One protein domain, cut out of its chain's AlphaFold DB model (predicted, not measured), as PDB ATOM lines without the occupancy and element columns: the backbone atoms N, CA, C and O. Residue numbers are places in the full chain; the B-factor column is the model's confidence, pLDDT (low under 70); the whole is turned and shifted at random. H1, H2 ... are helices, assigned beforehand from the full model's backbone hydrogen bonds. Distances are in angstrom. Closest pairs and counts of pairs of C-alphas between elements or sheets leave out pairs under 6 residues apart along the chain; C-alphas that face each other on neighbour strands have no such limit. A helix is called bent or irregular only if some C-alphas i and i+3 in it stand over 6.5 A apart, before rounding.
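Overview. This is residues 2 to 161 of the 163 residues of an uncharacterized protein of Vibrio vulnificus (UniProt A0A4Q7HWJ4). A long, slender helical hairpin of H1 and H2 makes most of the length of the model, and H5 lies side by side with the part of it near the H1 to H2 turn, giving a three-helix up-and-down bundle, with the last residues of H5 running on past that turn. H4 crosses H2 near its middle, and H3 is a short turn at the other end of H2. The printed part has 160 residues with five named helices, H1 to H5 in order, and no named strand: all helix. It is only just loose, close to extended, with a radius of gyration of the C-alphas of 22.6 A, a rod spanning 81 by 32 by 20 A.

Along the chain. H1, residues 2 to 49, is 71.5 A long from C-alpha 2 at (-51.732, 83.049, -5.031); it has a kink of 26 degrees near residue 43 and is irregular, C-alphas 45 and 48 being 7.7 A apart. H2, residues 52 to 92, is 60.6 A long. H5, residues 135 to 160, is 38.6 A long and ends at C-alpha 160 (-5.143, 16.039, -11.068). H4 is residues 118 to 131, 20.1 A, and H3 residues 94 to 99, 9.6 A.

Arrangement. H2 is the hub. The hairpin of H1 and H2 has a shallow tilt of 7 degrees, opposite ways; their closest C-alphas, Ile 18 and Glu 80, are 5.5 A apart. H5 touches H2, closest at C-alphas Tyr 138 and Ile 66, 6.9 A, at a shallow tilt of 6 degrees, opposite ways. H5 touches H1 with residues 141 to 152 alone, closest at C-alphas Gln 141 and Ile 33, 7.4 A. H4 touches H2 about perpendicular, 85 degrees, closest at C-alphas Arg 125 and Ala 74, 6.1 A. H3 and H2 only just touch, only at the corner, with 3 pairs of C-alphas within 8 A, the closest Trp 96 and Ala 90, 6.3 A. H1 and H4 are apart. Every O i to N i+4 pair is within hydrogen-bond range in H4, against 42 of 44 in H1, 35 of 37 in H2, 20 of 22 in H5 and 0 of 2 in H3, where 2 of 3 O i to N i+3 pairs are.

Size, cuts and confidence. The C-alphas farthest apart, Ser 2 and Phe 161, are 83.1 A apart. The printed part has no cut; the H3 to H4 link, residues 100 to 117, is long. Mean pLDDT of the printed part is 73.3, with 63 residues under 70, among them 106 to 135.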
ATOM      1  N   SER A   2     -52.625  83.695  -6.017       60.03
ATOM      2  CA  SER A   2     -51.732  83.049  -5.031       60.03
ATOM      3  C   SER A   2     -51.874  81.526  -4.977       60.03
ATOM      4  O   SER A   2     -50.869  80.821  -4.948       60.03
ATOM      5  N   ASP A   3     -53.110  81.027  -5.022       61.75
ATOM      6  CA  ASP A   3     -53.406  79.618  -4.716       61.75
ATOM      7  C   ASP A   3     -52.920  78.671  -5.818       61.75
ATOM      8  O   ASP A   3     -52.385  77.601  -5.541       61.75
ATOM      9  N   PHE A   4     -52.977  79.117  -7.077       62.72
ATOM     10  CA  PHE A   4     -52.406  78.384  -8.210       62.72
ATOM     11  C   PHE A   4     -50.878  78.248  -8.100       62.72
ATOM     12  O   PHE A   4     -50.325  77.196  -8.411       62.72
ATOM     13  N   LYS A   5     -50.184  79.290  -7.617       66.56
ATOM     14  CA  LYS A   5     -48.726  79.254  -7.421       66.56
ATOM     15  C   LYS A   5     -48.339  78.291  -6.295       66.56
ATOM     16  O   LYS A   5     -47.390  77.535  -6.461       66.56
ATOM     17  N   ALA A   6     -49.083  78.287  -5.186       63.06
ATOM     18  CA  ALA A   6     -48.847  77.373  -4.067       63.06
ATOM     19  C   ALA A   6     -48.952  75.893  -4.488       63.06
ATOM     20  O   ALA A   6     -48.103  75.090  -4.105       63.06
ATOM     21  N   ASN A   7     -49.913  75.563  -5.358       75.81
ATOM     22  CA  ASN A   7     -50.093  74.206  -5.876       75.81
ATOM     23  C   ASN A   7     -48.891  73.735  -6.718       75.81
ATOM     24  O   ASN A   7     -48.338  72.658  -6.494       75.81
ATOM     25  N   VAL A   8     -48.415  74.571  -7.647       81.62
ATOM     26  CA  VAL A   8     -47.260  74.235  -8.501       81.62
ATOM     27  C   VAL A   8     -45.982  74.035  -7.680       81.62
ATOM     28  O   VAL A   8     -45.234  73.090  -7.929       81.62
ATOM     29  N   GLU A   9     -45.741  74.884  -6.677       83.75
ATOM     30  CA  GLU A   9     -44.584  74.763  -5.778       83.75
ATOM     31  C   GLU A   9     -44.642  73.473  -4.944       83.75
ATOM     32  O   GLU A   9     -43.636  72.773  -4.811       83.75
ATOM     33  N   TYR A  10     -45.823  73.102  -4.436       82.50
ATOM     34  CA  TYR A  10     -46.009  71.861  -3.680       82.50
ATOM     35  C   TYR A  10     -45.771  70.611  -4.542       82.50
ATOM     36  O   TYR A  10     -45.018  69.714  -4.151       82.50
ATOM     37  N   LEU A  11     -46.323  70.574  -5.759       84.12
ATOM     38  CA  LEU A  11     -46.080  69.487  -6.713       84.12
ATOM     39  C   LEU A  11     -44.597  69.395  -7.109       84.12
ATOM     40  O   LEU A  11     -44.044  68.297  -7.195       84.12
ATOM     41  N   CYS A  12     -43.925  70.537  -7.289       88.44
ATOM     42  CA  CYS A  12     -42.486  70.597  -7.548       88.44
ATOM     43  C   CYS A  12     -41.669  70.049  -6.363       88.44
ATOM     44  O   CYS A  12     -40.693  69.322  -6.554       88.44
ATOM     45  N   MET A  13     -42.084  70.336  -5.125       87.75
ATOM     46  CA  MET A  13     -41.455  69.797  -3.919       87.75
ATOM     47  C   MET A  13     -41.543  68.264  -3.873       87.75
ATOM     48  O   MET A  13     -40.519  67.606  -3.678       87.75
ATOM     49  N   ILE A  14     -42.725  67.688  -4.128       86.81
ATOM     50  CA  ILE A  14     -42.914  66.226  -4.186       86.81
ATOM     51  C   ILE A  14     -42.070  65.620  -5.316       86.81
ATOM     52  O   ILE A  14     -41.353  64.640  -5.098       86.81
ATOM     53  N   GLN A  15     -42.086  66.229  -6.504       89.38
ATOM     54  CA  GLN A  15     -41.302  65.772  -7.653       89.38
ATOM     55  C   GLN A  15     -39.793  65.772  -7.360       89.38
ATOM     56  O   GLN A  15     -39.088  64.833  -7.733       89.38
ATOM     57  N   ASN A  16     -39.292  66.777  -6.639       91.62
ATOM     58  CA  ASN A  16     -37.901  66.823  -6.194       91.62
ATOM     59  C   ASN A  16     -37.557  65.675  -5.234       91.62
ATOM     60  O   ASN A  16     -36.461  65.115  -5.315       91.62
ATOM     61  N   VAL A  17     -38.472  65.286  -4.341       89.25
ATOM     62  CA  VAL A  17     -38.267  64.125  -3.460       89.25
ATOM     63  C   VAL A  17     -38.241  62.825  -4.267       89.25
ATOM     64  O   VAL A  17     -37.336  62.015  -4.066       89.25
ATOM     65  N   ILE A  18     -39.159  62.648  -5.225       87.75
ATOM     66  CA  ILE A  18     -39.178  61.492  -6.140       87.75
ATOM     67  C   ILE A  18     -37.846  61.388  -6.897       87.75
ATOM     68  O   ILE A  18     -37.238  60.317  -6.931       87.75
ATOM     69  N   PHE A  19     -37.354  62.503  -7.445       90.38
ATOM     70  CA  PHE A  19     -36.084  62.541  -8.170       90.38
ATOM     71  C   PHE A  19     -34.903  62.134  -7.280       90.38
ATOM     72  O   PHE A  19     -34.096  61.292  -7.670       90.38
ATOM     73  N   ARG A  20     -34.834  62.655  -6.047       89.62
ATOM     74  CA  ARG A  20     -33.800  62.268  -5.074       89.62
ATOM     75  C   ARG A  20     -33.857  60.779  -4.733       89.62
ATOM     76  O   ARG A  20     -32.808  60.158  -4.604       89.62
ATOM     77  N   MET A  21     -35.048  60.193  -4.599       87.31
ATOM     78  CA  MET A  21     -35.194  58.757  -4.322       87.31
ATOM     79  C   MET A  21     -34.738  57.897  -5.505       87.31
ATOM     80  O   MET A  21     -34.038  56.907  -5.295       87.31
ATOM     81  N   SER A  22     -35.058  58.309  -6.734       86.00
ATOM     82  CA  SER A  22     -34.591  57.648  -7.959       86.00
ATOM     83  C   SER A  22     -33.063  57.715  -8.104       86.00
ATOM     84  O   SER A  22     -32.418  56.698  -8.367       86.00
ATOM     85  N   ASP A  23     -32.464  58.880  -7.834       88.69
ATOM     86  CA  ASP A  23     -31.007  59.076  -7.838       88.69
ATOM     87  C   ASP A  23     -30.304  58.195  -6.792       88.69
ATOM     88  O   ASP A  23     -29.326  57.505  -7.091       88.69
ATOM     89  N   ARG A  24     -30.838  58.139  -5.562       87.56
ATOM     90  CA  ARG A  24     -30.311  57.242  -4.522       87.56
ATOM     91  C   ARG A  24     -30.420  55.769  -4.925       87.56
ATOM     92  O   ARG A  24     -29.465  55.030  -4.698       87.56
ATOM     93  N   ALA A  25     -31.521  55.345  -5.549       83.88
ATOM     94  CA  ALA A  25     -31.676  53.975  -6.045       83.88
ATOM     95  C   ALA A  25     -30.630  53.634  -7.122       83.88
ATOM     96  O   ALA A  25     -30.004  52.574  -7.084       83.88
ATOM     97  N   PHE A  26     -30.363  54.555  -8.053       85.12
ATOM     98  CA  PHE A  26     -29.315  54.372  -9.059       85.12
ATOM     99  C   PHE A  26     -27.917  54.244  -8.427       85.12
ATOM    100  O   PHE A  26     -27.165  53.329  -8.770       85.12
ATOM    101  N   ALA A  27     -27.598  55.090  -7.444       88.88
ATOM    102  CA  ALA A  27     -26.324  55.041  -6.728       88.88
ATOM    103  C   ALA A  27     -26.107  53.709  -5.978       88.88
ATOM    104  O   ALA A  27     -24.993  53.174  -5.943       88.88
ATOM    105  N   VAL A  28     -27.170  53.136  -5.402       88.00
ATOM    106  CA  VAL A  28     -27.133  51.823  -4.732       88.00
ATOM    107  C   VAL A  28     -26.799  50.709  -5.728       88.00
ATOM    108  O   VAL A  28     -25.973  49.844  -5.427       88.00
ATOM    109  N   LYS A  29     -27.361  50.757  -6.943       86.31
ATOM    110  CA  LYS A  29     -27.067  49.790  -8.015       86.31
ATOM    111  C   LYS A  29     -25.611  49.867  -8.474       86.31
ATOM    112  O   LYS A  29     -24.955  48.833  -8.587       86.31
ATOM    113  N   SER A  30     -25.070  51.069  -8.680       88.56
ATOM    114  CA  SER A  30     -23.665  51.232  -9.080       88.56
ATOM    115  C   SER A  30     -22.685  50.800  -7.984       88.56
ATOM    116  O   SER A  30     -21.663  50.173  -8.278       88.56
ATOM    117  N   MET A  31     -23.000  51.079  -6.715       89.50
ATOM    118  CA  MET A  31     -22.177  50.638  -5.581       89.50
ATOM    119  C   MET A  31     -22.192  49.119  -5.424       89.50
ATOM    120  O   MET A  31     -21.145  48.526  -5.172       89.50
ATOM    121  N   SER A  32     -23.339  48.479  -5.663       90.38
ATOM    122  CA  SER A  32     -23.434  47.020  -5.698       90.38
ATOM    123  C   SER A  32     -22.479  46.418  -6.732       90.38
ATOM    124  O   SER A  32     -21.667  45.568  -6.378       90.38
ATOM    125  N   ILE A  33     -22.502  46.906  -7.980       88.06
ATOM    126  CA  ILE A  33     -21.612  46.418  -9.050       88.06
ATOM    127  C   ILE A  33     -20.140  46.618  -8.670       88.06
ATOM    128  O   ILE A  33     -19.329  45.707  -8.839       88.06
ATOM    129  N   THR A  34     -19.802  47.788  -8.126       91.88
ATOM    130  CA  THR A  34     -18.425  48.140  -7.757       91.88
ATOM    131  C   THR A  34     -17.886  47.234  -6.652       91.88
ATOM    132  O   THR A  34     -16.784  46.702  -6.787       91.88
ATOM    133  N   LEU A  35     -18.657  46.997  -5.581       90.31
ATOM    134  CA  LEU A  35     -18.219  46.086  -4.522       90.31
ATOM    135  C   LEU A  35     -18.153  44.633  -5.002       90.31
ATOM    136  O   LEU A  35     -17.216  43.925  -4.635       90.31
ATOM    137  N   THR A  36     -19.105  44.178  -5.823       87.56
ATOM    138  CA  THR A  36     -19.050  42.825  -6.390       87.56
ATOM    139  C   THR A  36     -17.795  42.649  -7.246       87.56
ATOM    140  O   THR A  36     -17.091  41.655  -7.087       87.56
ATOM    141  N   ALA A  37     -17.455  43.625  -8.092       87.88
ATOM    142  CA  ALA A  37     -16.232  43.598  -8.893       87.88
ATOM    143  C   ALA A  37     -14.963  43.602  -8.022       87.88
ATOM    144  O   ALA A  37     -14.053  42.809  -8.261       87.88
ATOM    145  N   ALA A  38     -14.918  44.443  -6.984       89.31
ATOM    146  CA  ALA A  38     -13.796  44.501  -6.049       89.31
ATOM    147  C   ALA A  38     -13.589  43.170  -5.309       89.31
ATOM    148  O   ALA A  38     -12.460  42.690  -5.197       89.31
ATOM    149  N   LEU A  39     -14.675  42.536  -4.855       86.25
ATOM    150  CA  LEU A  39     -14.624  41.219  -4.225       86.25
ATOM    151  C   LEU A  39     -14.129  40.151  -5.201       86.25
ATOM    152  O   LEU A  39     -13.242  39.374  -4.853       86.25
ATOM    153  N   LEU A  40     -14.655  40.116  -6.427       83.31
ATOM    154  CA  LEU A  40     -14.221  39.153  -7.442       83.31
ATOM    155  C   LEU A  40     -12.728  39.303  -7.772       83.31
ATOM    156  O   LEU A  40     -12.012  38.302  -7.821       83.31
ATOM    157  N   ALA A  41     -12.237  40.536  -7.918       85.19
ATOM    158  CA  ALA A  41     -10.815  40.810  -8.123       85.19
ATOM    159  C   ALA A  41      -9.960  40.326  -6.937       85.19
ATOM    160  O   ALA A  41      -8.910  39.705  -7.127       85.19
ATOM    161  N   PHE A  42     -10.436  40.545  -5.710       84.19
ATOM    162  CA  PHE A  42      -9.777  40.067  -4.496       84.19
ATOM    163  C   PHE A  42      -9.716  38.531  -4.428       84.19
ATOM    164  O   PHE A  42      -8.685  37.967  -4.063       84.19
ATOM    165  N   CYS A  43     -10.776  37.841  -4.855       77.62
ATOM    166  CA  CYS A  43     -10.797  36.380  -4.955       77.62
ATOM    167  C   CYS A  43      -9.776  35.848  -5.963       77.62
ATOM    168  O   CYS A  43      -9.035  34.915  -5.652       77.62
ATOM    169  N   GLY A  44      -9.679  36.480  -7.137       73.50
ATOM    170  CA  GLY A  44      -8.673  36.134  -8.142       73.50
ATOM    171  C   GLY A  44      -7.243  36.216  -7.597       73.50
ATOM    172  O   GLY A  44      -6.436  35.327  -7.854       73.50
ATOM    173  N   SER A  45      -6.949  37.220  -6.765       75.81
ATOM    174  CA  SER A  45      -5.629  37.408  -6.142       75.81
ATOM    175  C   SER A  45      -5.264  36.315  -5.122       75.81
ATOM    176  O   SER A  45      -4.106  35.920  -5.005       75.81
ATOM    177  N   ILE A  46      -6.255  35.770  -4.407       71.50
ATOM    178  CA  ILE A  46      -6.057  34.761  -3.343       71.50
ATOM    179  C   ILE A  46      -6.217  33.321  -3.870       71.50
ATOM    180  O   ILE A  46      -5.989  32.349  -3.145       71.50
ATOM    181  N   SER A  47      -6.553  33.164  -5.152       61.91
ATOM    182  CA  SER A  47      -6.900  31.892  -5.802       61.91
ATOM    183  C   SER A  47      -5.884  30.754  -5.593       61.91
ATOM    184  O   SER A  47      -6.289  29.605  -5.421       61.91
ATOM    185  N   THR A  48      -4.583  31.047  -5.482       57.47
ATOM    186  CA  THR A  48      -3.522  30.051  -5.208       57.47
ATOM    187  C   THR A  48      -3.590  29.417  -3.813       57.47
ATOM    188  O   THR A  48      -3.046  28.332  -3.614       57.47
ATOM    189  N   LYS A  49      -4.271  30.042  -2.843       56.88
ATOM    190  CA  LYS A  49      -4.419  29.547  -1.456       56.88
ATOM    191  C   LYS A  49      -5.856  29.156  -1.096       56.88
ATOM    192  O   LYS A  49      -6.134  28.808   0.051       56.88
ATOM    193  N   LEU A  50      -6.789  29.233  -2.043       57.94
ATOM    194  CA  LEU A  50      -8.212  29.070  -1.764       57.94
ATOM    195  C   LEU A  50      -8.588  27.586  -1.659       57.94
ATOM    196  O   LEU A  50      -8.784  26.926  -2.669       57.94
ATOM    197  N   THR A  51      -8.673  27.009  -0.461       55.44
ATOM    198  CA  THR A  51      -9.150  25.628  -0.226       55.44
ATOM    199  C   THR A  51     -10.661  25.481  -0.518       55.44
ATOM    200  O   THR A  51     -11.417  26.439  -0.424       55.44
ATOM    201  N   LEU A  52     -11.139  24.275  -0.863       55.12
ATOM    202  CA  LEU A  52     -12.570  23.991  -1.125       55.12
ATOM    203  C   LEU A  52     -13.562  24.587  -0.087       55.12
ATOM    204  O   LEU A  52     -14.551  25.181  -0.516       55.12
ATOM    205  N   PRO A  53     -13.320  24.529   1.242       59.34
ATOM    206  CA  PRO A  53     -14.221  25.147   2.222       59.34
ATOM    207  C   PRO A  53     -14.185  26.687   2.235       59.34
ATOM    208  O   PRO A  53     -15.186  27.304   2.593       59.34
ATOM    209  N   SER A  54     -13.091  27.337   1.817       64.44
ATOM    210  CA  SER A  54     -13.024  28.808   1.766       64.44
ATOM    211  C   SER A  54     -13.696  29.398   0.522       64.44
ATOM    212  O   SER A  54     -14.203  30.518   0.585       64.44
ATOM    213  N   GLY A  55     -13.812  28.632  -0.569       67.25
ATOM    214  CA  GLY A  55     -14.614  29.025  -1.733       67.25
ATOM    215  C   GLY A  55     -16.107  29.178  -1.408       67.25
ATOM    216  O   GLY A  55     -16.749  30.124  -1.864       67.25
ATOM    217  N   PHE A  56     -16.649  28.307  -0.550       68.88
ATOM    218  CA  PHE A  56     -18.057  28.370  -0.139       68.88
ATOM    219  C   PHE A  56     -18.354  29.594   0.745       68.88
ATOM    220  O   PHE A  56     -19.380  30.250   0.578       68.88
ATOM    221  N   ALA A  57     -17.424  29.963   1.634       74.75
ATOM    222  CA  ALA A  57     -17.536  31.181   2.440       74.75
ATOM    223  C   ALA A  57     -17.560  32.452   1.570       74.75
ATOM    224  O   ALA A  57     -18.318  33.383   1.840       74.75
ATOM    225  N   PHE A  58     -16.772  32.470   0.492       75.81
ATOM    226  CA  PHE A  58     -16.719  33.596  -0.436       75.81
ATOM    227  C   PHE A  58     -18.015  33.757  -1.252       75.81
ATOM    228  O   PHE A  58     -18.482  34.879  -1.453       75.81
ATOM    229  N   LEU A  59     -18.657  32.648  -1.643       75.75
ATOM    230  CA  LEU A  59     -19.991  32.683  -2.253       75.75
ATOM    231  C   LEU A  59     -21.030  33.277  -1.316       75.75
ATOM    232  O   LEU A  59     -21.778  34.162  -1.721       75.75
ATOM    233  N   ILE A  60     -21.069  32.808  -0.068       81.69
ATOM    234  CA  ILE A  60     -22.015  33.314   0.931       81.69
ATOM    235  C   ILE A  60     -21.821  34.821   1.118       81.69
ATOM    236  O   ILE A  60     -22.803  35.552   1.216       81.69
ATOM    237  N   LEU A  61     -20.573  35.300   1.094       84.75
ATOM    238  CA  LEU A  61     -20.260  36.722   1.188       84.75
ATOM    239  C   LEU A  61     -20.789  37.505  -0.023       84.75
ATOM    240  O   LEU A  61     -21.501  38.490   0.169       84.75
ATOM    241  N   ILE A  62     -20.504  37.073  -1.259       84.12
ATOM    242  CA  ILE A  62     -20.997  37.759  -2.467       84.12
ATOM    243  C   ILE A  62     -22.526  37.743  -2.529       84.12
ATOM    244  O   ILE A  62     -23.137  38.786  -2.753       84.12
ATOM    245  N   PHE A  63     -23.157  36.586  -2.321       82.88
ATOM    246  CA  PHE A  63     -24.615  36.472  -2.347       82.88
ATOM    247  C   PHE A  63     -25.266  37.268  -1.217       82.88
ATOM    248  O   PHE A  63     -26.275  37.932  -1.449       82.88
ATOM    249  N   GLY A  64     -24.674  37.260  -0.021       86.19
ATOM    250  CA  GLY A  64     -25.109  38.088   1.098       86.19
ATOM    251  C   GLY A  64     -25.048  39.574   0.752       86.19
ATOM    252  O   GLY A  64     -26.016  40.296   0.979       86.19
ATOM    253  N   LEU A  65     -23.963  40.014   0.112       87.75
ATOM    254  CA  LEU A  65     -23.809  41.392  -0.335       87.75
ATOM    255  C   LEU A  65     -24.868  41.775  -1.378       87.75
ATOM    256  O   LEU A  65     -25.563  42.775  -1.205       87.75
ATOM    257  N   ILE A  66     -25.031  40.962  -2.426       85.44
ATOM    258  CA  ILE A  66     -26.055  41.154  -3.465       85.44
ATOM    259  C   ILE A  66     -27.445  41.252  -2.824       85.44
ATOM    260  O   ILE A  66     -28.211  42.155  -3.152       85.44
ATOM    261  N   PHE A  67     -27.752  40.376  -1.864       83.88
ATOM    262  CA  PHE A  67     -29.028  40.380  -1.154       83.88
ATOM    263  C   PHE A  67     -29.243  41.662  -0.337       83.88
ATOM    264  O   PHE A  67     -30.319  42.256  -0.404       83.88
ATOM    265  N   THR A  68     -28.230  42.133   0.396       85.31
ATOM    266  CA  THR A  68     -28.316  43.394   1.152       85.31
ATOM    267  C   THR A  68     -28.548  44.592   0.234       85.31
ATOM    268  O   THR A  68     -29.393  45.438   0.530       85.31
ATOM    269  N   PHE A  69     -27.849  44.661  -0.901       86.25
ATOM    270  CA  PHE A  69     -28.052  45.739  -1.871       86.25
ATOM    271  C   PHE A  69     -29.423  45.665  -2.547       86.25
ATOM    272  O   PHE A  69     -30.072  46.698  -2.691       86.25
ATOM    273  N   ALA A  70     -29.897  44.469  -2.901       81.81
ATOM    274  CA  ALA A  70     -31.236  44.278  -3.453       81.81
ATOM    275  C   ALA A  70     -32.330  44.689  -2.452       81.81
ATOM    276  O   ALA A  70     -33.323  45.314  -2.823       81.81
ATOM    277  N   TRP A  71     -32.130  44.398  -1.163       81.19
ATOM    278  CA  TRP A  71     -33.022  44.856  -0.100       81.19
ATOM    279  C   TRP A  71     -33.061  46.380   0.014       81.19
ATOM    280  O   TRP A  71     -34.122  46.976   0.207       81.19
ATOM    281  N   LEU A  72     -31.902  47.027  -0.089       84.38
ATOM    282  CA  LEU A  72     -31.813  48.479  -0.016       84.38
ATOM    283  C   LEU A  72     -32.462  49.144  -1.240       84.38
ATOM    284  O   LEU A  72     -33.195  50.119  -1.085       84.38
ATOM    285  N   ASP A  73     -32.269  48.590  -2.437       84.25
ATOM    286  CA  ASP A  73     -32.915  49.076  -3.663       84.25
ATOM    287  C   ASP A  73     -34.451  48.961  -3.579       84.25
ATOM    288  O   ASP A  73     -35.179  49.903  -3.905       84.25
ATOM    289  N   ALA A  74     -34.956  47.864  -2.999       80.00
ATOM    290  CA  ALA A  74     -36.378  47.686  -2.694       80.00
ATOM    291  C   ALA A  74     -36.964  48.818  -1.844       80.00
ATOM    292  O   ALA A  74     -38.112  49.237  -2.026       80.00
ATOM    293  N   PHE A  75     -36.189  49.271  -0.856       81.31
ATOM    294  CA  PHE A  75     -36.609  50.309   0.070       81.31
ATOM    295  C   PHE A  75     -36.779  51.651  -0.648       81.31
ATOM    296  O   PHE A  75     -37.793  52.328  -0.440       81.31
ATOM    297  N   PHE A  76     -35.840  52.010  -1.528       82.31
ATOM    298  CA  PHE A  76     -35.932  53.236  -2.320       82.31
ATOM    299  C   PHE A  76     -37.095  53.189  -3.311       82.31
ATOM    300  O   PHE A  76     -37.881  54.135  -3.353       82.31
ATOM    301  N   PHE A  77     -37.295  52.066  -4.008       77.88
ATOM    302  CA  PHE A  77     -38.415  51.908  -4.942       77.88
ATOM    303  C   PHE A  77     -39.783  52.030  -4.251       77.88
ATOM    304  O   PHE A  77     -40.701  52.689  -4.738       77.88
ATOM    305  N   TYR A  78     -39.933  51.418  -3.075       77.94
ATOM    306  CA  TYR A  78     -41.169  51.525  -2.299       77.94
ATOM    307  C   TYR A  78     -41.464  52.958  -1.864       77.94
ATOM    308  O   TYR A  78     -42.610  53.405  -1.887       77.94
ATOM    309  N   THR A  79     -40.417  53.667  -1.454       81.00
ATOM    310  CA  THR A  79     -40.515  55.061  -1.029       81.00
ATOM    311  C   THR A  79     -40.901  55.949  -2.209       81.00
ATOM    312  O   THR A  79     -41.809  56.765  -2.083       81.00
ATOM    313  N   GLU A  80     -40.300  55.727  -3.379       83.06
ATOM    314  CA  GLU A  80     -40.668  56.391  -4.630       83.06
ATOM    315  C   GLU A  80     -42.149  56.183  -4.975       83.06
ATOM    316  O   GLU A  80     -42.854  57.152  -5.255       83.06
ATOM    317  N   LYS A  81     -42.651  54.942  -4.889       81.06
ATOM    318  CA  LYS A  81     -44.064  54.634  -5.155       81.06
ATOM    319  C   LYS A  81     -45.008  55.404  -4.229       81.06
ATOM    320  O   LYS A  81     -45.980  55.976  -4.710       81.06
ATOM    321  N   LYS A  82     -44.697  55.477  -2.931       80.81
ATOM    322  CA  LYS A  82     -45.488  56.272  -1.977       80.81
ATOM    323  C   LYS A  82     -45.547  57.745  -2.375       80.81
ATOM    324  O   LYS A  82     -46.621  58.331  -2.371       80.81
ATOM    325  N   TYR A  83     -44.415  58.335  -2.755       82.88
ATOM    326  CA  TYR A  83     -44.391  59.731  -3.193       82.88
ATOM    327  C   TYR A  83     -45.119  59.951  -4.526       82.88
ATOM    328  O   TYR A  83     -45.742  60.995  -4.696       82.88
ATOM    329  N   ARG A  84     -45.110  58.976  -5.446       82.31
ATOM    330  CA  ARG A  84     -45.922  59.026  -6.677       82.31
ATOM    331  C   ARG A  84     -47.421  59.005  -6.374       82.31
ATOM    332  O   ARG A  84     -48.157  59.789  -6.954       82.31
ATOM    333  N   GLU A  85     -47.859  58.189  -5.418       80.75
ATOM    334  CA  GLU A  85     -49.256  58.185  -4.962       80.75
ATOM    335  C   GLU A  85     -49.651  59.518  -4.299       80.75
ATOM    336  O   GLU A  85     -50.770  59.989  -4.509       80.75
ATOM    337  N   ILE A  86     -48.739  60.163  -3.551       79.69
ATOM    338  CA  ILE A  86     -48.953  61.533  -3.045       79.69
ATOM    339  C   ILE A  86     -49.093  62.527  -4.190       79.69
ATOM    340  O   ILE A  86     -50.020  63.334  -4.184       79.69
ATOM    341  N   PHE A  87     -48.207  62.451  -5.180       82.69
ATOM    342  CA  PHE A  87     -48.238  63.330  -6.341       82.69
ATOM    343  C   PHE A  87     -49.557  63.210  -7.116       82.69
ATOM    344  O   PHE A  87     -50.176  64.223  -7.438       82.69
ATOM    345  N   ASP A  88     -50.020  61.984  -7.370       82.12
ATOM    346  CA  ASP A  88     -51.267  61.743  -8.098       82.12
ATOM    347  C   ASP A  88     -52.487  62.262  -7.325       82.12
ATOM    348  O   ASP A  88     -53.355  62.907  -7.916       82.12
ATOM    349  N   LYS A  89     -52.537  62.065  -6.000       78.38
ATOM    350  CA  LYS A  89     -53.623  62.606  -5.164       78.38
ATOM    351  C   LYS A  89     -53.602  64.131  -5.100       78.38
ATOM    352  O   LYS A  89     -54.642  64.749  -5.304       78.38
ATOM    353  N   ALA A  90     -52.433  64.736  -4.888       77.38
ATOM    354  CA  ALA A  90     -52.276  66.190  -4.858       77.38
ATOM    355  C   ALA A  90     -52.635  66.847  -6.203       77.38
ATOM    356  O   ALA A  90     -53.103  67.981  -6.234       77.38
ATOM    357  N   ARG A  91     -52.445  66.130  -7.319       76.81
ATOM    358  CA  ARG A  91     -52.852  66.576  -8.656       76.81
ATOM    359  C   ARG A  91     -54.362  66.459  -8.898       76.81
ATOM    360  O   ARG A  91     -54.900  67.276  -9.642       76.81
ATOM    361  N   MET A  92     -55.021  65.422  -8.375       75.88
ATOM    362  CA  MET A  92     -56.433  65.125  -8.669       75.88
ATOM    363  C   MET A  92     -57.431  65.802  -7.720       75.88
ATOM    364  O   MET A  92     -58.571  66.017  -8.122       75.88
ATOM    365  N   ASP A  93     -57.032  66.115  -6.487       72.50
ATOM    366  CA  ASP A  93     -57.932  66.615  -5.444       72.50
ATOM    367  C   ASP A  93     -57.503  68.006  -4.938       72.50
ATOM    368  O   ASP A  93     -56.553  68.148  -4.164       72.50
ATOM    369  N   GLU A  94     -58.236  69.046  -5.349       65.00
ATOM    370  CA  GLU A  94     -58.021  70.428  -4.890       65.00
ATOM    371  C   GLU A  94     -58.285  70.609  -3.383       65.00
ATOM    372  O   GLU A  94     -57.718  71.508  -2.761       65.00
ATOM    373  N   THR A  95     -59.112  69.760  -2.758       63.38
ATOM    374  CA  THR A  95     -59.414  69.865  -1.318       63.38
ATOM    375  C   THR A  95     -58.287  69.319  -0.443       63.38
ATOM    376  O   THR A  95     -58.058  69.806   0.672       63.38
ATOM    377  N   TRP A  96     -57.518  68.365  -0.976       62.28
ATOM    378  CA  TRP A  96     -56.354  67.791  -0.310       62.28
ATOM    379  C   TRP A  96     -55.245  68.837  -0.107       62.28
ATOM    380  O   TRP A  96     -54.634  68.889   0.964       62.28
ATOM    381  N   HIS A  97     -55.083  69.750  -1.076       57.91
ATOM    382  CA  HIS A  97     -54.143  70.874  -1.024       57.91
ATOM    383  C   HIS A  97     -54.350  71.758   0.215       57.91
ATOM    384  O   HIS A  97     -53.402  72.041   0.939       57.91
ATOM    385  N   ASN A  98     -55.589  72.156   0.512       58.72
ATOM    386  CA  ASN A  98     -55.858  73.109   1.596       58.72
ATOM    387  C   ASN A  98     -55.738  72.506   3.003       58.72
ATOM    388  O   ASN A  98     -55.586  73.249   3.969       58.72
ATOM    389  N   THR A  99     -55.783  71.176   3.122       59.72
ATOM    390  CA  THR A  99     -55.765  70.479   4.419       59.72
ATOM    391  C   THR A  99     -54.373  69.932   4.772       59.72
ATOM    392  O   THR A  99     -54.047  69.837   5.950       59.72
ATOM    393  N   HIS A 100     -53.538  69.614   3.772       62.62
ATOM    394  CA  HIS A 100     -52.207  68.996   3.945       62.62
ATOM    395  C   HIS A 100     -51.068  69.797   3.286       62.62
ATOM    396  O   HIS A 100     -50.054  69.231   2.876       62.62
ATOM    397  N   LEU A 101     -51.220  71.121   3.172       62.59
ATOM    398  CA  LEU A 101     -50.211  72.021   2.600       62.59
ATOM    399  C   LEU A 101     -48.821  71.760   3.210       62.59
ATOM    400  O   LEU A 101     -48.614  71.935   4.409       62.59
ATOM    401  N   PHE A 102     -47.872  71.356   2.359       67.25
ATOM    402  CA  PHE A 102     -46.479  71.040   2.709       67.25
ATOM    403  C   PHE A 102     -46.253  69.824   3.620       67.25
ATOM    404  O   PHE A 102     -45.111  69.581   4.019       67.25
ATOM    405  N   ASP A 103     -47.273  69.009   3.895       71.06
ATOM    406  CA  ASP A 103     -47.047  67.715   4.531       71.06
ATOM    407  C   ASP A 103     -46.480  66.734   3.492       71.06
ATOM    408  O   ASP A 103     -47.130  66.368   2.510       71.06
ATOM    409  N   LEU A 104     -45.219  66.351   3.686       70.06
ATOM    410  CA  LEU A 104     -44.520  65.358   2.870       70.06
ATOM    411  C   LEU A 104     -44.485  63.986   3.542       70.06
ATOM    412  O   LEU A 104     -43.741  63.115   3.094       70.06
ATOM    413  N   ASN A 105     -45.235  63.776   4.626       74.44
ATOM    414  CA  ASN A 105     -45.250  62.500   5.315       74.44
ATOM    415  C   ASN A 105     -45.849  61.412   4.402       74.44
ATOM    416  O   ASN A 105     -47.056  61.391   4.171       74.44
ATOM    417  N   PRO A 106     -45.053  60.438   3.924       67.06
ATOM    418  CA  PRO A 106     -45.531  59.420   2.992       67.06
ATOM    419  C   PRO A 106     -46.458  58.387   3.652       67.06
ATOM    420  O   PRO A 106     -46.937  57.469   2.986       67.06
ATOM    421  N   ASN A 107     -46.689  58.496   4.964       67.75
ATOM    422  CA  ASN A 107     -47.646  57.677   5.702       67.75
ATOM    423  C   ASN A 107     -48.996  58.382   5.921       67.75
ATOM    424  O   ASN A 107     -49.916  57.733   6.398       67.75
ATOM    425  N   SER A 108     -49.154  59.662   5.557       65.44
ATOM    426  CA  SER A 108     -50.427  60.388   5.732       65.44
ATOM    427  C   SER A 108     -51.552  59.871   4.820       65.44
ATOM    428  O   SER A 108     -52.731  60.063   5.098       65.44
ATOM    429  N   LEU A 109     -51.197  59.178   3.734       59.19
ATOM    430  CA  LEU A 109     -52.128  58.718   2.700       59.19
ATOM    431  C   LEU A 109     -52.619  57.283   2.831       59.19
ATOM    432  O   LEU A 109     -53.528  56.890   2.092       59.19
ATOM    433  N   VAL A 110     -51.984  56.501   3.698       56.06
ATOM    434  CA  VAL A 110     -52.307  55.094   3.894       56.06
ATOM    435  C   VAL A 110     -53.112  55.010   5.186       56.06
ATOM    436  O   VAL A 110     -52.585  55.374   6.235       56.06
ATOM    437  N   PRO A 111     -54.381  54.567   5.158       47.84
ATOM    438  CA  PRO A 111     -55.115  54.349   6.389       47.84
ATOM    439  C   PRO A 111     -54.369  53.299   7.216       47.84
ATOM    440  O   PRO A 111     -54.219  52.148   6.805       47.84
ATOM    441  N   GLU A 112     -53.957  53.706   8.415       50.50
ATOM    442  CA  GLU A 112     -53.276  52.931   9.463       50.50
ATOM    443  C   GLU A 112     -53.905  51.535   9.717       50.50
ATOM    444  O   GLU A 112     -53.277  50.625  10.259       50.50
ATOM    445  N   LYS A 113     -55.161  51.331   9.288       43.47
ATOM    446  CA  LYS A 113     -55.973  50.129   9.512       43.47
ATOM    447  C   LYS A 113     -55.663  48.926   8.609       43.47
ATOM    448  O   LYS A 113     -55.859  47.808   9.081       43.47
ATOM    449  N   GLU A 114     -55.139  49.092   7.390       49.22
ATOM    450  CA  GLU A 114     -54.652  47.949   6.573       49.22
ATOM    451  C   GLU A 114     -53.155  47.654   6.794       49.22
ATOM    452  O   GLU A 114     -52.601  46.649   6.343       49.22
ATOM    453  N   GLU A 115     -52.488  48.515   7.561       50.03
ATOM    454  CA  GLU A 115     -51.038  48.605   7.681       50.03
ATOM    455  C   GLU A 115     -50.466  47.784   8.858       50.03
ATOM    456  O   GLU A 115     -49.431  48.124   9.426       50.03
ATOM    457  N   LYS A 116     -51.114  46.681   9.259       53.59
ATOM    458  CA  LYS A 116     -50.731  45.962  10.494       53.59
ATOM    459  C   LYS A 116     -49.657  44.887  10.354       53.59
ATOM    460  O   LYS A 116     -49.150  44.419  11.368       53.59
ATOM    461  N   SER A 117     -49.261  44.495   9.145       49.31
ATOM    462  CA  SER A 117     -48.272  43.422   8.987       49.31
ATOM    463  C   SER A 117     -47.054  43.883   8.199       49.31
ATOM    464  O   SER A 117     -47.093  44.060   6.978       49.31
ATOM    465  N   PHE A 118     -45.935  44.032   8.914       57.00
ATOM    466  CA  PHE A 118     -44.589  44.203   8.355       57.00
ATOM    467  C   PHE A 118     -44.312  43.205   7.219       57.00
ATOM    468  O   PHE A 118     -43.678  43.553   6.227       57.00
ATOM    469  N   LEU A 119     -44.863  41.990   7.318       54.59
ATOM    470  CA  LEU A 119     -44.730  40.936   6.315       54.59
ATOM    471  C   LEU A 119     -45.517  41.235   5.034       54.59
ATOM    472  O   LEU A 119     -45.039  40.915   3.952       54.59
ATOM    473  N   THR A 120     -46.682  41.884   5.118       60.62
ATOM    474  CA  THR A 120     -47.443  42.319   3.934       60.62
ATOM    475  C   THR A 120     -46.745  43.490   3.244       60.62
ATOM    476  O   THR A 120     -46.605  43.476   2.021       60.62
ATOM    477  N   LYS A 121     -46.194  44.444   4.017       62.56
ATOM    478  CA  LYS A 121     -45.292  45.492   3.495       62.56
ATOM    479  C   LYS A 121     -44.095  44.875   2.781       62.56
ATOM    480  O   LYS A 121     -43.772  45.266   1.664       62.56
ATOM    481  N   PHE A 122     -43.455  43.898   3.416       59.97
ATOM    482  CA  PHE A 122     -42.298  43.213   2.866       59.97
ATOM    483  C   PHE A 122     -42.646  42.413   1.600       59.97
ATOM    484  O   PHE A 122     -41.952  42.533   0.596       59.97
ATOM    485  N   ARG A 123     -43.770  41.687   1.585       62.69
ATOM    486  CA  ARG A 123     -44.253  40.952   0.405       62.69
ATOM    487  C   ARG A 123     -44.610  41.863  -0.761       62.69
ATOM    488  O   ARG A 123     -44.263  41.526  -1.882       62.69
ATOM    489  N   LEU A 124     -45.265  42.999  -0.522       63.19
ATOM    490  CA  LEU A 124     -45.556  43.976  -1.576       63.19
ATOM    491  C   LEU A 124     -44.268  44.575  -2.144       63.19
ATOM    492  O   LEU A 124     -44.131  44.664  -3.359       63.19
ATOM    493  N   ARG A 125     -43.302  44.916  -1.282       63.50
ATOM    494  CA  ARG A 125     -41.973  45.387  -1.705       63.50
ATOM    495  C   ARG A 125     -41.264  44.356  -2.576       63.50
ATOM    496  O   ARG A 125     -40.830  44.697  -3.664       63.50
ATOM    497  N   ILE A 126     -41.212  43.099  -2.137       58.47
ATOM    498  CA  ILE A 126     -40.585  42.010  -2.896       58.47
ATOM    499  C   ILE A 126     -41.338  41.725  -4.200       58.47
ATOM    500  O   ILE A 126     -40.701  41.604  -5.238       58.47
ATOM    501  N   LYS A 127     -42.676  41.683  -4.193       64.69
ATOM    502  CA  LYS A 127     -43.483  41.434  -5.401       64.69
ATOM    503  C   LYS A 127     -43.233  42.492  -6.479       64.69
ATOM    504  O   LYS A 127     -43.110  42.158  -7.650       64.69
ATOM    505  N   VAL A 128     -43.096  43.747  -6.063       60.28
ATOM    506  CA  VAL A 128     -42.816  44.882  -6.949       60.28
ATOM    507  C   VAL A 128     -41.388  44.847  -7.517       60.28
ATOM    508  O   VAL A 128     -41.188  45.243  -8.662       60.28
ATOM    509  N   ILE A 129     -40.401  44.329  -6.773       55.38
ATOM    510  CA  ILE A 129     -39.049  44.066  -7.308       55.38
ATOM    511  C   ILE A 129     -39.091  42.968  -8.374       55.38
ATOM    512  O   ILE A 129     -38.391  43.067  -9.377       55.38
ATOM    513  N   THR A 130     -39.900  41.925  -8.163       56.06
ATOM    514  CA  THR A 130     -40.018  40.801  -9.103       56.06
ATOM    515  C   THR A 130     -40.719  41.200 -10.408       56.06
ATOM    516  O   THR A 130     -40.449  40.600 -11.442       56.06
ATOM    517  N   GLU A 131     -41.588  42.217 -10.388       56.84
ATOM    518  CA  GLU A 131     -42.339  42.691 -11.563       56.84
ATOM    519  C   GLU A 131     -41.595  43.735 -12.424       56.84
ATOM    520  O   GLU A 131     -42.065  44.038 -13.518       56.84
ATOM    521  N   ASN A 132     -40.447  44.285 -11.995       58.91
ATOM    522  CA  ASN A 132     -39.797  45.405 -12.694       58.91
ATOM    523  C   ASN A 132     -38.273  45.245 -12.883       58.91
ATOM    524  O   ASN A 132     -37.643  44.404 -12.247       58.91
ATOM    525  N   ALA A 133     -37.692  46.084 -13.757       55.78
ATOM    526  CA  ALA A 133     -36.335  46.082 -14.356       55.78
ATOM    527  C   ALA A 133     -35.093  45.999 -13.424       55.78
ATOM    528  O   ALA A 133     -33.967  46.270 -13.841       55.78
ATOM    529  N   VAL A 134     -35.272  45.625 -12.163       59.91
ATOM    530  CA  VAL A 134     -34.249  45.463 -11.130       59.91
ATOM    531  C   VAL A 134     -33.633  44.057 -11.155       59.91
ATOM    532  O   VAL A 134     -32.417  43.913 -11.035       59.91
ATOM    533  N   TYR A 135     -34.451  43.025 -11.399       65.75
ATOM    534  CA  TYR A 135     -34.008  41.628 -11.490       65.75
ATOM    535  C   TYR A 135     -32.836  41.375 -12.459       65.75
ATOM    536  O   TYR A 135     -31.906  40.679 -12.051       65.75
ATOM    537  N   PRO A 136     -32.794  41.921 -13.696       76.06
ATOM    538  CA  PRO A 136     -31.748  41.554 -14.651       76.06
ATOM    539  C   PRO A 136     -30.342  41.953 -14.190       76.06
ATOM    540  O   PRO A 136     -29.399  41.216 -14.456       76.06
ATOM    541  N   ILE A 137     -30.185  43.068 -13.465       78.06
ATOM    542  CA  ILE A 137     -28.864  43.534 -13.008       78.06
ATOM    543  C   ILE A 137     -28.318  42.605 -11.918       78.06
ATOM    544  O   ILE A 137     -27.187  42.130 -12.017       78.06
ATOM    545  N   TYR A 138     -29.126  42.299 -10.901       79.50
ATOM    546  CA  TYR A 138     -28.709  41.417  -9.807       79.50
ATOM    547  C   TYR A 138     -28.607  39.949 -10.250       79.50
ATOM    548  O   TYR A 138     -27.713  39.232  -9.803       79.50
ATOM    549  N   ALA A 139     -29.462  39.506 -11.178       80.69
ATOM    550  CA  ALA A 139     -29.354  38.188 -11.798       80.69
ATOM    551  C   ALA A 139     -28.059  38.060 -12.612       80.69
ATOM    552  O   ALA A 139     -27.354  37.061 -12.481       80.69
ATOM    553  N   LEU A 140     -27.692  39.088 -13.387       84.12
ATOM    554  CA  LEU A 140     -26.423  39.122 -14.115       84.12
ATOM    555  C   LEU A 140     -25.225  39.050 -13.158       84.12
ATOM    556  O   LEU A 140     -24.315  38.259 -13.388       84.12
ATOM    557  N   GLN A 141     -25.240  39.814 -12.060       83.00
ATOM    558  CA  GLN A 141     -24.190  39.749 -11.033       83.00
ATOM    559  C   GLN A 141     -24.064  38.347 -10.422       83.00
ATOM    560  O   GLN A 141     -22.949  37.850 -10.260       83.00
ATOM    561  N   ALA A 142     -25.188  37.692 -10.119       82.19
ATOM    562  CA  ALA A 142     -25.197  36.329  -9.597       82.19
ATOM    563  C   ALA A 142     -24.655  35.312 -10.616       82.19
ATOM    564  O   ALA A 142     -23.874  34.437 -10.245       82.19
ATOM    565  N   ILE A 143     -25.004  35.450 -11.901       85.44
ATOM    566  CA  ILE A 143     -24.474  34.606 -12.983       85.44
ATOM    567  C   ILE A 143     -22.959  34.790 -13.110       85.44
ATOM    568  O   ILE A 143     -22.230  33.803 -13.152       85.44
ATOM    569  N   VAL A 144     -22.461  36.029 -13.118       84.19
ATOM    570  CA  VAL A 144     -21.016  36.315 -13.185       84.19
ATOM    571  C   VAL A 144     -20.282  35.725 -11.974       84.19
ATOM    572  O   VAL A 144     -19.235  35.093 -12.132       84.19
ATOM    573  N   ALA A 145     -20.842  35.862 -10.770       78.94
ATOM    574  CA  ALA A 145     -20.290  35.251  -9.561       78.94
ATOM    575  C   ALA A 145     -20.275  33.711  -9.637       78.94
ATOM    576  O   ALA A 145     -19.322  33.069  -9.200       78.94
ATOM    577  N   PHE A 146     -21.301  33.107 -10.238       82.44
ATOM    578  CA  PHE A 146     -21.370  31.662 -10.432       82.44
ATOM    579  C   PHE A 146     -20.351  31.162 -11.467       82.44
ATOM    580  O   PHE A 146     -19.644  30.188 -11.219       82.44
ATOM    581  N   VAL A 147     -20.226  31.848 -12.608       83.12
ATOM    582  CA  VAL A 147     -19.269  31.498 -13.673       83.12
ATOM    583  C   VAL A 147     -17.829  31.619 -13.177       83.12
ATOM    584  O   VAL A 147     -17.033  30.707 -13.387       83.12
ATOM    585  N   THR A 148     -17.492  32.706 -12.477       76.69
ATOM    586  CA  THR A 148     -16.146  32.894 -11.905       76.69
ATOM    587  C   THR A 148     -15.788  31.780 -10.918       76.69
ATOM    588  O   THR A 148     -14.700  31.209 -10.991       76.69
ATOM    589  N   LEU A 149     -16.722  31.377 -10.056       72.38
ATOM    590  CA  LEU A 149     -16.524  30.227  -9.177       72.38
ATOM    591  C   LEU A 149     -16.321  28.923  -9.960       72.38
ATOM    592  O   LEU A 149     -15.411  28.154  -9.649       72.38
ATOM    593  N   PHE A 150     -17.149  28.678 -10.976       77.56
ATOM    594  CA  PHE A 150     -17.041  27.488 -11.815       77.56
ATOM    595  C   PHE A 150     -15.654  27.400 -12.462       77.56
ATOM    596  O   PHE A 150     -15.005  26.359 -12.380       77.56
ATOM    597  N   THR A 151     -15.136  28.506 -13.005       75.00
ATOM    598  CA  THR A 151     -13.773  28.540 -13.563       75.00
ATOM    599  C   THR A 151     -12.697  28.216 -12.520       75.00
ATOM    600  O   THR A 151     -11.818  27.399 -12.792       75.00
ATOM    601  N   LEU A 152     -12.814  28.746 -11.296       70.06
ATOM    602  CA  LEU A 152     -11.876  28.461 -10.200       70.06
ATOM    603  C   LEU A 152     -11.922  26.993  -9.742       70.06
ATOM    604  O   LEU A 152     -10.891  26.425  -9.378       70.06
ATOM    605  N   MET A 153     -13.097  26.356  -9.770       67.06
ATOM    606  CA  MET A 153     -13.226  24.924  -9.487       67.06
ATOM    607  C   MET A 153     -12.564  24.059 -10.567       67.06
ATOM    608  O   MET A 153     -11.903  23.078 -10.229       67.06
ATOM    609  N   PHE A 154     -12.691  24.424 -11.847       66.69
ATOM    610  CA  PHE A 154     -12.063  23.696 -12.957       66.69
ATOM    611  C   PHE A 154     -10.539  23.814 -12.957       66.69
ATOM    612  O   PHE A 154      -9.850  22.815 -13.181       66.69
ATOM    613  N   ASP A 155      -9.993  24.991 -12.652       64.12
ATOM    614  CA  ASP A 155      -8.539  25.172 -12.566       64.12
ATOM    615  C   ASP A 155      -7.911  24.367 -11.420       64.12
ATOM    616  O   ASP A 155      -6.768  23.930 -11.532       64.12
ATOM    617  N   LYS A 156      -8.677  24.054 -10.369       58.66
ATOM    618  CA  LYS A 156      -8.259  23.104  -9.329       58.66
ATOM    619  C   LYS A 156      -8.306  21.631  -9.733       58.66
ATOM    620  O   LYS A 156      -7.616  20.833  -9.105       58.66
ATOM    621  N   ILE A 157      -9.091  21.262 -10.745       54.62
ATOM    622  CA  ILE A 157      -9.196  19.876 -11.239       54.62
ATOM    623  C   ILE A 157      -8.094  19.569 -12.267       54.62
ATOM    624  O   ILE A 157      -7.601  18.444 -12.319       54.62
ATOM    625  N   LYS A 158      -7.638  20.567 -13.037       50.75
ATOM    626  CA  LYS A 158      -6.535  20.418 -14.008       50.75
ATOM    627  C   LYS A 158      -5.229  19.814 -13.448       50.75
ATOM    628  O   LYS A 158      -4.674  18.959 -14.137       50.75
ATOM    629  N   PRO A 159      -4.735  20.143 -12.234       54.06
ATOM    630  CA  PRO A 159      -3.526  19.510 -11.701       54.06
ATOM    631  C   PRO A 159      -3.695  18.024 -11.335       54.06
ATOM    632  O   PRO A 159      -2.700  17.378 -11.032       54.06
ATOM    633  N   PHE A 160      -4.910  17.460 -11.362       45.81
ATOM    634  CA  PHE A 160      -5.143  16.039 -11.068       45.81
ATOM    635  C   PHE A 160      -5.041  15.129 -12.309       45.81
ATOM    636  O   PHE A 160      -4.829  13.932 -12.171       45.81
ATOM    637  N   PHE A 161      -5.159  15.684 -13.519       51.44
ATOM    638  CA  PHE A 161      -5.142  14.922 -14.780       51.44
ATOM    639  C   PHE A 161      -3.819  15.015 -15.553       51.44
ATOM    640  O   PHE A 161      -3.743  14.561 -16.691       51.44
TER     641      PHE A 161